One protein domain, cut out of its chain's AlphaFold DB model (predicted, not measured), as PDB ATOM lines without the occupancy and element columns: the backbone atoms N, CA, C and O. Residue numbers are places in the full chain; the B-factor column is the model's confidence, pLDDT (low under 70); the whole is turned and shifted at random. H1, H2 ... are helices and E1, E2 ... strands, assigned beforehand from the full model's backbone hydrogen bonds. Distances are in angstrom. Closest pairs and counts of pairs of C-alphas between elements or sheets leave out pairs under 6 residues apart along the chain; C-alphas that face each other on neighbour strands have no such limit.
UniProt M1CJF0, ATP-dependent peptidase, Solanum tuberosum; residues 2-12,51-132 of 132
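What this domain is: This is residues 2 to 12 and 51 to 132 of the 132 residues of the protein "ATP-dependent peptidase" of Solanum tuberosum (UniProt M1CJF0). A strongly twisted five-stranded sheet curls like part of a barrel, with H1 packed on one face; the hairpin E4 and E5 ends in a loop whose residues 104 to 109 stick out. The printed part has 93 residues, with one named helix and five named strands, E1 E2 E3 H1 E4 E5. The mixed sheet runs E2 E4 E5 E1 E3; the class is mixed, helices and strands, in two layers, helix over sheet. It is only just loose, close to compact: radius of gyration of the C-alphas 15.2 A, spans 49 by 42 by 25 A.

Where its parts are: E1, residues 2 to 8, starts at C-alpha 2 (35.825, 116.256, -8.227). E2 is residues 54 to 56, E3 68 to 73, H1 76 to 87, E4 92 to 101, 27.6 A long. E5, residues 111 to 127, 34.5 A, bends by 91 degrees at residue 123 and ends at C-alpha 127 (36.897, 119.103, -11.855).

How they stand to each other: Antiparallel neighbours, with atoms within hydrogen-bond range, are E1 and E3, N 4 and O 71, 2.9 A; E1 and E5, N 5 and O 124, 2.8 A; E4 and E5, N 95 and O 118, 2.9 A. E2 is parallel to E4, N 55 and O 94, 3.0 A. H1, every O i to N i+4 pair within range, is on the sheet at a height of 7.2 A; its closest C-alphas to E4 are Ser 85 and Phe 92, 6.0 A.

The domain as a whole: Residues 13 to 50 are cut out, a gap of 20.5 A between C-alphas 12 and 51. The link E2 to E3 is long. pLDDT is under 70 for instance at residues 105 to 108 and 128 to 132.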
ATOM      1  N   MET A   2      35.946 116.845  -6.885       76.81
ATOM      2  CA  MET A   2      35.825 116.256  -8.227       76.81
ATOM      3  C   MET A   2      34.473 115.568  -8.390       76.81
ATOM      4  O   MET A   2      34.039 114.855  -7.490       76.81
ATOM      5  N   ASN A   3      33.842 115.759  -9.548       78.00
ATOM      6  CA  ASN A   3      32.635 115.037  -9.935       78.00
ATOM      7  C   ASN A   3      32.996 113.905 -10.877       78.00
ATOM      8  O   ASN A   3      33.647 114.126 -11.901       78.00
ATOM      9  N   VAL A   4      32.529 112.711 -10.543       75.62
ATOM     10  CA  VAL A   4      32.766 111.501 -11.318       75.62
ATOM     11  C   VAL A   4      31.421 110.902 -11.688       75.62
ATOM     12  O   VAL A   4      30.657 110.530 -10.805       75.62
ATOM     13  N   SER A   5      31.129 110.807 -12.980       80.56
ATOM     14  CA  SER A   5      29.966 110.078 -13.482       80.56
ATOM     15  C   SER A   5      30.355 108.632 -13.757       80.56
ATOM     16  O   SER A   5      31.354 108.350 -14.425       80.56
ATOM     17  N   LEU A   6      29.559 107.731 -13.203       79.50
ATOM     18  CA  LEU A   6      29.816 106.309 -13.104       79.50
ATOM     19  C   LEU A   6      28.647 105.534 -13.672       79.50
ATOM     20  O   LEU A   6      27.506 105.886 -13.380       79.50
ATOM     21  N   SER A   7      28.927 104.447 -14.378       79.56
ATOM     22  CA  SER A   7      27.892 103.516 -14.814       79.56
ATOM     23  C   SER A   7      28.266 102.070 -14.551       79.56
ATOM     24  O   SER A   7      29.438 101.678 -14.492       79.56
ATOM     25  N   PHE A   8      27.232 101.257 -14.363       77.00
ATOM     26  CA  PHE A   8      27.387  99.821 -14.219       77.00
ATOM     27  C   PHE A   8      27.901  99.192 -15.522       77.00
ATOM     28  O   PHE A   8      27.314  99.373 -16.592       77.00
ATOM     29  N   CYS A   9      28.969  98.396 -15.436       62.16
ATOM     30  CA  CYS A   9      29.498  97.689 -16.596       62.16
ATOM     31  C   CYS A   9      28.692  96.403 -16.844       62.16
ATOM     32  O   CYS A   9      28.742  95.461 -16.051       62.16
ATOM     33  N   GLN A  10      27.931  96.344 -17.942       57.28
ATOM     34  CA  GLN A  10      27.209  95.122 -18.303       57.28
ATOM     35  C   GLN A  10      28.182  94.007 -18.744       57.28
ATOM     36  O   GLN A  10      29.101  94.272 -19.518       57.28
ATOM     37  N   PRO A  11      27.955  92.733 -18.361       53.03
ATOM     38  CA  PRO A  11      28.829  91.611 -18.734       53.03
ATOM     39  C   PRO A  11      29.016  91.416 -20.249       53.03
ATOM     40  O   PRO A  11      29.981  90.792 -20.687       53.03
ATOM     41  N   SER A  12      28.097  91.942 -21.061       49.31
ATOM     42  CA  SER A  12      28.103  91.847 -22.523       49.31
ATOM     43  C   SER A  12      29.195  92.686 -23.199       49.31
ATOM     44  O   SER A  12      29.550  92.386 -24.338       49.31
ATOM     45  N   GLU A  51      43.879  93.405 -10.925       82.81
ATOM     46  CA  GLU A  51      43.984  94.258  -9.747       82.81
ATOM     47  C   GLU A  51      43.381  95.629 -10.066       82.81
ATOM     48  O   GLU A  51      43.860  96.350 -10.951       82.81
ATOM     49  N   LEU A  52      42.282  95.955  -9.391       82.50
ATOM     50  CA  LEU A  52      41.542  97.195  -9.574       82.50
ATOM     51  C   LEU A  52      41.402  97.900  -8.225       82.50
ATOM     52  O   LEU A  52      41.192  97.226  -7.216       82.50
ATOM     53  N   PRO A  53      41.483  99.238  -8.204       83.75
ATOM     54  CA  PRO A  53      41.228  99.993  -6.991       83.75
ATOM     55  C   PRO A  53      39.789  99.771  -6.523       83.75
ATOM     56  O   PRO A  53      38.864  99.552  -7.317       83.75
ATOM     57  N   LEU A  54      39.622  99.816  -5.205       82.69
ATOM     58  CA  LEU A  54      38.367  99.543  -4.528       82.69
ATOM     59  C   LEU A  54      37.875 100.840  -3.887       82.69
ATOM     60  O   LEU A  54      38.569 101.400  -3.041       82.69
ATOM     61  N   LEU A  55      36.679 101.301  -4.251       79.19
ATOM     62  CA  LEU A  55      36.058 102.451  -3.594       79.19
ATOM     63  C   LEU A  55      34.958 101.974  -2.631       79.19
ATOM     64  O   LEU A  55      33.954 101.421  -3.096       79.19
ATOM     65  N   PRO A  56      35.150 102.142  -1.307       78.50
ATOM     66  CA  PRO A  56      34.141 101.789  -0.321       78.50
ATOM     67  C   PRO A  56      33.044 102.850  -0.314       78.50
ATOM     68  O   PRO A  56      33.328 104.045  -0.229       78.50
ATOM     69  N   PHE A  57      31.791 102.412  -0.355       71.56
ATOM     70  CA  PHE A  57      30.638 103.294  -0.198       71.56
ATOM     71  C   PHE A  57      29.670 102.724   0.837       71.56
ATOM     72  O   PHE A  57      29.567 101.500   0.976       71.56
ATOM     73  N   PRO A  58      28.943 103.590   1.564       69.81
ATOM     74  CA  PRO A  58      27.859 103.139   2.420       69.81
ATOM     75  C   PRO A  58      26.766 102.473   1.581       69.81
ATOM     76  O   PRO A  58      26.590 102.786   0.400       69.81
ATOM     77  N   ILE A  59      26.009 101.570   2.204       70.25
ATOM     78  CA  ILE A  59      24.977 100.775   1.527       70.25
ATOM     79  C   ILE A  59      23.920 101.639   0.817       70.25
ATOM     80  O   ILE A  59      23.464 101.294  -0.269       70.25
ATOM     81  N   ASP A  60      23.623 102.819   1.360       72.38
ATOM     82  CA  ASP A  60      22.668 103.774   0.783       72.38
ATOM     83  C   ASP A  60      23.175 104.431  -0.510       72.38
ATOM     84  O   ASP A  60      22.427 105.082  -1.238       72.38
ATOM     85  N   GLN A  61      24.472 104.301  -0.799       72.25
ATOM     86  CA  GLN A  61      25.111 104.891  -1.969       72.25
ATOM     87  C   GLN A  61      25.474 103.867  -3.049       72.25
ATOM     88  O   GLN A  61      26.081 104.261  -4.048       72.25
ATOM     89  N   VAL A  62      25.046 102.610  -2.895       72.44
ATOM     90  CA  VAL A  62      25.314 101.520  -3.838       72.44
ATOM     91  C   VAL A  62      24.682 101.778  -5.198       72.44
ATOM     92  O   VAL A  62      23.511 102.130  -5.285       72.44
ATOM     93  N   LEU A  63      25.461 101.556  -6.258       69.81
ATOM     94  CA  LEU A  63      24.966 101.583  -7.633       69.81
ATOM     95  C   LEU A  63      24.154 100.328  -7.945       69.81
ATOM     96  O   LEU A  63      24.664  99.206  -7.856       69.81
ATOM     97  N   VAL A  64      22.916 100.520  -8.387       71.06
ATOM     98  CA  VAL A  64      22.066  99.455  -8.922       71.06
ATOM     99  C   VAL A  64      22.488  99.137 -10.368       71.06
ATOM    100  O   VAL A  64      22.918 100.026 -11.107       71.06
ATOM    101  N   PRO A  65      22.388  97.880 -10.839       68.38
ATOM    102  CA  PRO A  65      22.629  97.567 -12.242       68.38
ATOM    103  C   PRO A  65      21.744  98.414 -13.173       68.38
ATOM    104  O   PRO A  65      20.524  98.427 -13.029       68.38
ATOM    105  N   SER A  66      22.353  99.060 -14.171       72.62
ATOM    106  CA  SER A  66      21.744 100.069 -15.074       72.62
ATOM    107  C   SER A  66      21.609 101.485 -14.502       72.62
ATOM    108  O   SER A  66      21.109 102.366 -15.196       72.62
ATOM    109  N   GLU A  67      22.072 101.727 -13.278       78.69
ATOM    110  CA  GLU A  67      22.159 103.073 -12.723       78.69
ATOM    111  C   GLU A  67      23.404 103.798 -13.246       78.69
ATOM    112  O   GLU A  67      24.499 103.228 -13.338       78.69
ATOM    113  N   THR A  68      23.220 105.084 -13.541       82.12
ATOM    114  CA  THR A  68      24.309 106.041 -13.714       82.12
ATOM    115  C   THR A  68      24.253 107.030 -12.563       82.12
ATOM    116  O   THR A  68      23.208 107.627 -12.304       82.12
ATOM    117  N   LYS A  69      25.383 107.243 -11.889       81.31
ATOM    118  CA  LYS A  69      25.463 108.131 -10.726       81.31
ATOM    119  C   LYS A  69      26.614 109.098 -10.861       81.31
ATOM    120  O   LYS A  69      27.694 108.736 -11.321       81.31
ATOM    121  N   THR A  70      26.389 110.323 -10.407       84.12
ATOM    122  CA  THR A  70      27.458 111.306 -10.245       84.12
ATOM    123  C   THR A  70      27.878 111.337  -8.782       84.12
ATOM    124  O   THR A  70      27.059 111.584  -7.900       84.12
ATOM    125  N   LEU A  71      29.154 111.063  -8.530       81.12
ATOM    126  CA  LEU A  71      29.763 111.049  -7.211       81.12
ATOM    127  C   LEU A  71      30.652 112.274  -7.022       81.12
ATOM    128  O   LEU A  71      31.507 112.579  -7.855       81.12
ATOM    129  N   HIS A  72      30.444 112.959  -5.902       81.88
ATOM    130  CA  HIS A  72      31.267 114.075  -5.464       81.88
ATOM    131  C   HIS A  72      32.359 113.537  -4.541       81.88
ATOM    132  O   HIS A  72      32.091 113.182  -3.393       81.88
ATOM    133  N   LEU A  73      33.589 113.457  -5.039       82.81
ATOM    134  CA  LEU A  73      34.729 113.009  -4.249       82.81
ATOM    135  C   LEU A  73      35.431 114.210  -3.608       82.81
ATOM    136  O   LEU A  73      35.856 115.155  -4.289       82.81
ATOM    137  N   TYR A  74      35.552 114.142  -2.283       81.69
ATOM    138  CA  TYR A  74      36.191 115.162  -1.451       81.69
ATOM    139  C   TYR A  74      37.435 114.636  -0.738       81.69
ATOM    140  O   TYR A  74      38.410 115.369  -0.602       81.69
ATOM    141  N   GLU A  75      37.422 113.375  -0.300       81.75
ATOM    142  CA  GLU A  75      38.558 112.790   0.407       81.75
ATOM    143  C   GLU A  75      39.707 112.467  -0.549       81.75
ATOM    144  O   GLU A  75      39.529 111.762  -1.545       81.75
ATOM    145  N   ALA A  76      40.915 112.904  -0.189       83.88
ATOM    146  CA  ALA A  76      42.127 112.657  -0.967       83.88
ATOM    147  C   ALA A  76      42.378 111.161  -1.227       83.88
ATOM    148  O   ALA A  76      42.823 110.793  -2.310       83.88
ATOM    149  N   ARG A  77      42.023 110.289  -0.274       85.62
ATOM    150  CA  ARG A  77      42.176 108.830  -0.412       85.62
ATOM    151  C   ARG A  77      41.340 108.265  -1.565       85.62
ATOM    152  O   ARG A  77      41.817 107.406  -2.296       85.62
ATOM    153  N   TYR A  78      40.125 108.776  -1.774       84.94
ATOM    154  CA  TYR A  78      39.281 108.363  -2.900       84.94
ATOM    155  C   TYR A  78      39.731 108.993  -4.218       84.94
ATOM    156  O   TYR A  78      39.630 108.357  -5.266       84.94
ATOM    157  N   LEU A  79      40.265 110.218  -4.172       85.88
ATOM    158  CA  LEU A  79      40.846 110.874  -5.345       85.88
ATOM    159  C   LEU A  79      42.075 110.116  -5.869       85.88
ATOM    160  O   LEU A  79      42.176 109.916  -7.075       85.88
ATOM    161  N   ALA A  80      42.943 109.623  -4.983       86.56
ATOM    162  CA  ALA A  80      44.103 108.813  -5.362       86.56
ATOM    163  C   ALA A  80      43.694 107.500  -6.057       86.56
ATOM    164  O   ALA A  80      44.246 107.143  -7.095       86.56
ATOM    165  N   LEU A  81      42.669 106.812  -5.539       86.50
ATOM    166  CA  LEU A  81      42.126 105.590  -6.150       86.50
ATOM    167  C   LEU A  81      41.481 105.857  -7.518       86.50
ATOM    168  O   LEU A  81      41.620 105.060  -8.455       86.50
ATOM    169  N   LEU A  82      40.780 106.986  -7.653       85.00
ATOM    170  CA  LEU A  82      40.242 107.426  -8.937       85.00
ATOM    171  C   LEU A  82      41.376 107.679  -9.937       85.00
ATOM    172  O   LEU A  82      41.315 107.195 -11.066       85.00
ATOM    173  N   GLU A  83      42.408 108.413  -9.531       85.69
ATOM    174  CA  GLU A  83      43.568 108.717 -10.366       85.69
ATOM    175  C   GLU A  83      44.276 107.437 -10.829       85.69
ATOM    176  O   GLU A  83      44.530 107.272 -12.023       85.69
ATOM    177  N   GLU A  84      44.476 106.473  -9.929       85.75
ATOM    178  CA  GLU A  84      45.036 105.162 -10.257       85.75
ATOM    179  C   GLU A  84      44.181 104.409 -11.298       85.75
ATOM    180  O   GLU A  84      44.708 103.854 -12.272       85.75
ATOM    181  N   SER A  85      42.851 104.438 -11.150       83.19
ATOM    182  CA  SER A  85      41.902 103.826 -12.099       83.19
ATOM    183  C   SER A  85      42.006 104.431 -13.499       83.19
ATOM    184  O   SER A  85      41.933 103.725 -14.515       83.19
ATOM    185  N   LEU A  86      42.137 105.760 -13.555       84.25
ATOM    186  CA  LEU A  86      42.254 106.522 -14.793       84.25
ATOM    187  C   LEU A  86      43.605 106.267 -15.465       84.25
ATOM    188  O   LEU A  86      43.659 106.081 -16.684       84.25
ATOM    189  N   PHE A  87      44.678 106.189 -14.676       82.12
ATOM    190  CA  PHE A  87      46.035 105.967 -15.166       82.12
ATOM    191  C   PHE A  87      46.208 104.576 -15.789       82.12
ATOM    192  O   PHE A  87      46.809 104.437 -16.857       82.12
ATOM    193  N   LYS A  88      45.596 103.537 -15.200       74.75
ATOM    194  CA  LYS A  88      45.669 102.144 -15.687       74.75
ATOM    195  C   LYS A  88      44.907 101.880 -17.007       74.75
ATOM    196  O   LYS A  88      44.733 100.725 -17.390       74.75
ATOM    197  N   LYS A  89      44.450 102.919 -17.730       63.62
ATOM    198  CA  LYS A  89      43.740 102.901 -19.040       63.62
ATOM    199  C   LYS A  89      42.423 102.125 -19.108       63.62
ATOM    200  O   LYS A  89      41.748 102.163 -20.134       63.62
ATOM    201  N   LYS A  90      42.040 101.434 -18.040       71.56
ATOM    202  CA  LYS A  90      40.828 100.623 -17.989       71.56
ATOM    203  C   LYS A  90      39.605 101.429 -17.555       71.56
ATOM    204  O   LYS A  90      38.508 101.035 -17.912       71.56
ATOM    205  N   LYS A  91      39.779 102.569 -16.864       83.69
ATOM    206  CA  LYS A  91      38.672 103.408 -16.356       83.69
ATOM    207  C   LYS A  91      37.621 102.592 -15.588       83.69
ATOM    208  O   LYS A  91      36.441 102.920 -15.610       83.69
ATOM    209  N   PHE A  92      38.061 101.525 -14.925       84.38
ATOM    210  CA  PHE A  92      37.213 100.669 -14.114       84.38
ATOM    211  C   PHE A  92      37.731 100.655 -12.684       84.38
ATOM    212  O   PHE A  92      38.943 100.643 -12.465       84.38
ATOM    213  N   PHE A  93      36.811 100.586 -11.736       85.25
ATOM    214  CA  PHE A  93      37.096 100.270 -10.343       85.25
ATOM    215  C   PHE A  93      35.992  99.370  -9.800       85.25
ATOM    216  O   PHE A  93      34.942  99.202 -10.428       85.25
ATOM    217  N   VAL A  94      36.234  98.775  -8.639       84.12
ATOM    218  CA  VAL A  94      35.221  97.965  -7.966       84.12
ATOM    219  C   VAL A  94      34.544  98.814  -6.905       84.12
ATOM    220  O   VAL A  94      35.190  99.388  -6.026       84.12
ATOM    221  N   HIS A  95      33.227  98.879  -6.997       83.81
ATOM    222  CA  HIS A  95      32.373  99.436  -5.966       83.81
ATOM    223  C   HIS A  95      31.947  98.301  -5.043       83.81
ATOM    224  O   HIS A  95      31.390  97.314  -5.521       83.81
ATOM    225  N   PHE A  96      32.178  98.427  -3.738       83.94
ATOM    226  CA  PHE A  96      31.889  97.363  -2.778       83.94
ATOM    227  C   PHE A  96      31.264  97.892  -1.487       83.94
ATOM    228  O   PHE A  96      31.491  99.036  -1.093       83.94
ATOM    229  N   VAL A  97      30.478  97.030  -0.842       82.88
ATOM    230  CA  VAL A  97      29.855  97.283   0.461       82.88
ATOM    231  C   VAL A  97      30.538  96.419   1.502       82.88
ATOM    232  O   VAL A  97      30.579  95.192   1.355       82.88
ATOM    233  N   LEU A  98      31.058  97.072   2.536       82.44
ATOM    234  CA  LEU A  98      31.581  96.421   3.725       82.44
ATOM    235  C   LEU A  98      30.502  96.360   4.796       82.44
ATOM    236  O   LEU A  98      29.970  97.397   5.185       82.44
ATOM    237  N   ASP A  99      30.278  95.164   5.323       81.06
ATOM    238  CA  ASP A  99      29.478  94.964   6.523       81.06
ATOM    239  C   ASP A  99      30.400  94.555   7.677       81.06
ATOM    240  O   ASP A  99      31.323  93.754   7.477       81.06
ATOM    241  N   PRO A 100      30.184  95.098   8.887       83.38
ATOM    242  CA  PRO A 100      30.952  94.704  10.056       83.38
ATOM    243  C   PRO A 100      30.707  93.228  10.379       83.38
ATOM    244  O   PRO A 100      29.579  92.736  10.335       83.38
ATOM    245  N   ILE A 101      31.777  92.529  10.740       83.62
ATOM    246  CA  ILE A 101      31.728  91.163  11.246       83.62
ATOM    247  C   ILE A 101      31.883  91.255  12.757       83.62
ATOM    248  O   ILE A 101      32.907  91.727  13.253       83.62
ATOM    249  N   ALA A 102      30.872  90.800  13.494       75.75
ATOM    250  CA  ALA A 102      31.003  90.614  14.929       75.75
ATOM    251  C   ALA A 102      31.948  89.433  15.173       75.75
ATOM    252  O   ALA A 102      31.541  88.275  15.091       75.75
ATOM    253  N   ILE A 103      33.218  89.730  15.427       71.75
ATOM    254  CA  ILE A 103      34.178  88.741  15.902       71.75
ATOM    255  C   ILE A 103      34.253  88.922  17.415       71.75
ATOM    256  O   ILE A 103      34.536  90.016  17.897       71.75
ATOM    257  N   ASN A 104      33.926  87.875  18.173       71.75
ATOM    258  CA  ASN A 104      33.884  87.896  19.640       71.75
ATOM    259  C   ASN A 104      35.294  87.845  20.261       71.75
ATOM    260  O   ASN A 104      35.515  87.194  21.282       71.75
ATOM    261  N   ASP A 105      36.252  88.511  19.624       66.69
ATOM    262  CA  ASP A 105      37.650  88.455  20.000       66.69
ATOM    263  C   ASP A 105      37.980  89.680  20.845       66.69
ATOM    264  O   ASP A 105      37.631  90.819  20.538       66.69
ATOM    265  N   THR A 106      38.670  89.434  21.950       65.75
ATOM    266  CA  THR A 106      39.035  90.404  22.990       65.75
ATOM    267  C   THR A 106      39.962  91.537  22.511       65.75
ATOM    268  O   THR A 106      40.462  92.290  23.342       65.75
ATOM    269  N   SER A 107      40.234  91.655  21.205       63.88
ATOM    270  CA  SER A 107      41.214  92.575  20.612       63.88
ATOM    271  C   SER A 107      40.660  93.951  20.226       63.88
ATOM    272  O   SER A 107      41.445  94.852  19.951       63.88
ATOM    273  N   GLY A 108      39.338  94.163  20.231       64.69
ATOM    274  CA  GLY A 108      38.739  95.481  19.962       64.69
ATOM    275  C   GLY A 108      38.903  95.999  18.523       64.69
ATOM    276  O   GLY A 108      38.534  97.139  18.244       64.69
ATOM    277  N   GLU A 109      39.430  95.188  17.602       71.81
ATOM    278  CA  GLU A 109      39.581  95.551  16.192       71.81
ATOM    279  C   GLU A 109      38.290  95.288  15.408       71.81
ATOM    280  O   GLU A 109      37.762  94.176  15.367       71.81
ATOM    281  N   ALA A 110      37.781  96.330  14.750       74.38
ATOM    282  CA  ALA A 110      36.625  96.211  13.875       74.38
ATOM    283  C   ALA A 110      37.002  95.433  12.603       74.38
ATOM    284  O   ALA A 110      37.830  95.880  11.810       74.38
ATOM    285  N   SER A 111      36.364  94.283  12.398       84.06
ATOM    286  CA  SER A 111      36.517  93.471  11.188       84.06
ATOM    287  C   SER A 111      35.365  93.702  10.222       84.06
ATOM    288  O   SER A 111      34.227  93.902  10.643       84.06
ATOM    289  N   PHE A 112      35.643  93.647   8.919       84.31
ATOM    290  CA  PHE A 112      34.655  93.902   7.872       84.31
ATOM    291  C   PHE A 112      34.727  92.845   6.767       84.31
ATOM    292  O   PHE A 112      35.813  92.471   6.329       84.31
ATOM    293  N   ALA A 113      33.566  92.397   6.285       85.25
ATOM    294  CA  ALA A 113      33.432  91.533   5.115       85.25
ATOM    295  C   ALA A 113      32.806  92.314   3.962       85.25
ATOM    296  O   ALA A 113      31.802  93.004   4.135       85.25
ATOM    297  N   ALA A 114      33.348  92.144   2.756       84.38
ATOM    298  CA  ALA A 114      32.673  92.602   1.552       84.38
ATOM    299  C   ALA A 114      31.480  91.680   1.254       84.38
ATOM    300  O   ALA A 114      31.671  90.495   0.985       84.38
ATOM    301  N   ARG A 115      30.251  92.208   1.293       79.12
ATOM    302  CA  ARG A 115      29.039  91.427   0.961       79.12
ATOM    303  C   ARG A 115      28.627  91.549  -0.494       79.12
ATOM    304  O   ARG A 115      28.148  90.582  -1.080       79.12
ATOM    305  N   TYR A 116      28.823  92.727  -1.073       78.81
ATOM    306  CA  TYR A 116      28.441  93.022  -2.448       78.81
ATOM    307  C   TYR A 116      29.558  93.790  -3.137       78.81
ATOM    308  O   TYR A 116      30.209  94.632  -2.520       78.81
ATOM    309  N   GLY A 117      29.761  93.501  -4.420       78.75
ATOM    310  CA  GLY A 117      30.735  94.179  -5.259       78.75
ATOM    311  C   GLY A 117      30.253  94.250  -6.703       78.75
ATOM    312  O   GLY A 117      29.690  93.284  -7.215       78.75
ATOM    313  N   CYS A 118      30.473  95.380  -7.368       79.69
ATOM    314  CA  CYS A 118      30.217  95.532  -8.794       79.69
ATOM    315  C   CYS A 118      31.365  96.256  -9.497       79.69
ATOM    316  O   CYS A 118      32.058  97.092  -8.917       79.69
ATOM    317  N   LEU A 119      31.576  95.903 -10.766       85.12
ATOM    318  CA  LEU A 119      32.533  96.584 -11.624       85.12
ATOM    319  C   LEU A 119      31.879  97.841 -12.199       85.12
ATOM    320  O   LEU A 119      30.843  97.767 -12.865       85.12
ATOM    321  N   VAL A 120      32.510  98.983 -11.965       84.56
ATOM    322  CA  VAL A 120      31.984 100.293 -12.336       84.56
ATOM    323  C   VAL A 120      32.888 100.930 -13.372       84.56
ATOM    324  O   VAL A 120      34.108 100.948 -13.212       84.56
ATOM    325  N   ALA A 121      32.284 101.449 -14.437       87.06
ATOM    326  CA  ALA A 121      32.953 102.213 -15.474       87.06
ATOM    327  C   ALA A 121      32.931 103.705 -15.131       87.06
ATOM    328  O   ALA A 121      31.890 104.258 -14.776       87.06
ATOM    329  N   ILE A 122      34.074 104.372 -15.277       87.62
ATOM    330  CA  ILE A 122      34.170 105.827 -15.202       87.62
ATOM    331  C   ILE A 122      33.838 106.390 -16.582       87.62
ATOM    332  O   ILE A 122      34.630 106.278 -17.521       87.62
ATOM    333  N   GLU A 123      32.680 107.031 -16.693       86.75
ATOM    334  CA  GLU A 123      32.240 107.651 -17.943       86.75
ATOM    335  C   GLU A 123      32.881 109.022 -18.125       86.75
ATOM    336  O   GLU A 123      33.459 109.331 -19.171       86.75
ATOM    337  N   LYS A 124      32.800 109.850 -17.080       85.31
ATOM    338  CA  LYS A 124      33.232 111.243 -17.126       85.31
ATOM    339  C   LYS A 124      33.804 111.669 -15.788       85.31
ATOM    340  O   LYS A 124      33.255 111.354 -14.738       85.31
ATOM    341  N   VAL A 125      34.879 112.446 -15.844       84.94
ATOM    342  CA  VAL A 125      35.427 113.157 -14.689       84.94
ATOM    343  C   VAL A 125      35.421 114.638 -15.015       84.94
ATOM    344  O   VAL A 125      35.872 115.045 -16.084       84.94
ATOM    345  N   SER A 126      34.882 115.443 -14.111       83.00
ATOM    346  CA  SER A 126      34.919 116.898 -14.199       83.00
ATOM    347  C   SER A 126      35.426 117.465 -12.888       83.00
ATOM    348  O   SER A 126      34.886 117.170 -11.819       83.00
ATOM    349  N   LEU A 127      36.458 118.298 -12.977       79.69
ATOM    350  CA  LEU A 127      36.897 119.103 -11.855       79.69
ATOM    351  C   LEU A 127      35.849 120.194 -11.632       79.69
ATOM    352  O   LEU A 127      35.583 120.991 -12.531       79.69
ATOM    353  N   LEU A 128      35.247 120.231 -10.445       62.72
ATOM    354  CA  LEU A 128      34.532 121.424 -10.019       62.72
ATOM    355  C   LEU A 128      35.605 122.430  -9.619       62.72
ATOM    356  O   LEU A 128      36.131 122.382  -8.507       62.72
ATOM    357  N   ALA A 129      35.991 123.275 -10.570       50.66
ATOM    358  CA  ALA A 129      36.828 124.420 -10.285       50.66
ATOM    359  C   ALA A 129      36.087 125.308  -9.275       50.66
ATOM    360  O   ALA A 129      35.080 125.930  -9.608       50.66
ATOM    361  N   LEU A 130      36.586 125.364  -8.041       52.78
ATOM    362  CA  LEU A 130      36.510 126.605  -7.286       52.78
ATOM    363  C   LEU A 130      37.376 127.592  -8.073       52.78
ATOM    364  O   LEU A 130      38.595 127.452  -8.098       52.78
ATOM    365  N   LEU A 131      36.725 128.511  -8.786       49.97
ATOM    366  CA  LEU A 131      37.347 129.760  -9.214       49.97
ATOM    367  C   LEU A 131      37.883 130.449  -7.953       49.97
ATOM    368  O   LEU A 131      37.094 130.920  -7.133       49.97
ATOM    369  N   LEU A 132      39.203 130.456  -7.802       46.53
ATOM    370  CA  LEU A 132      39.962 131.396  -6.984       46.53
ATOM    371  C   LEU A 132      40.993 132.048  -7.900       46.53
ATOM    372  O   LEU A 132      41.700 131.285  -8.596       46.53
TER     373      LEU A 132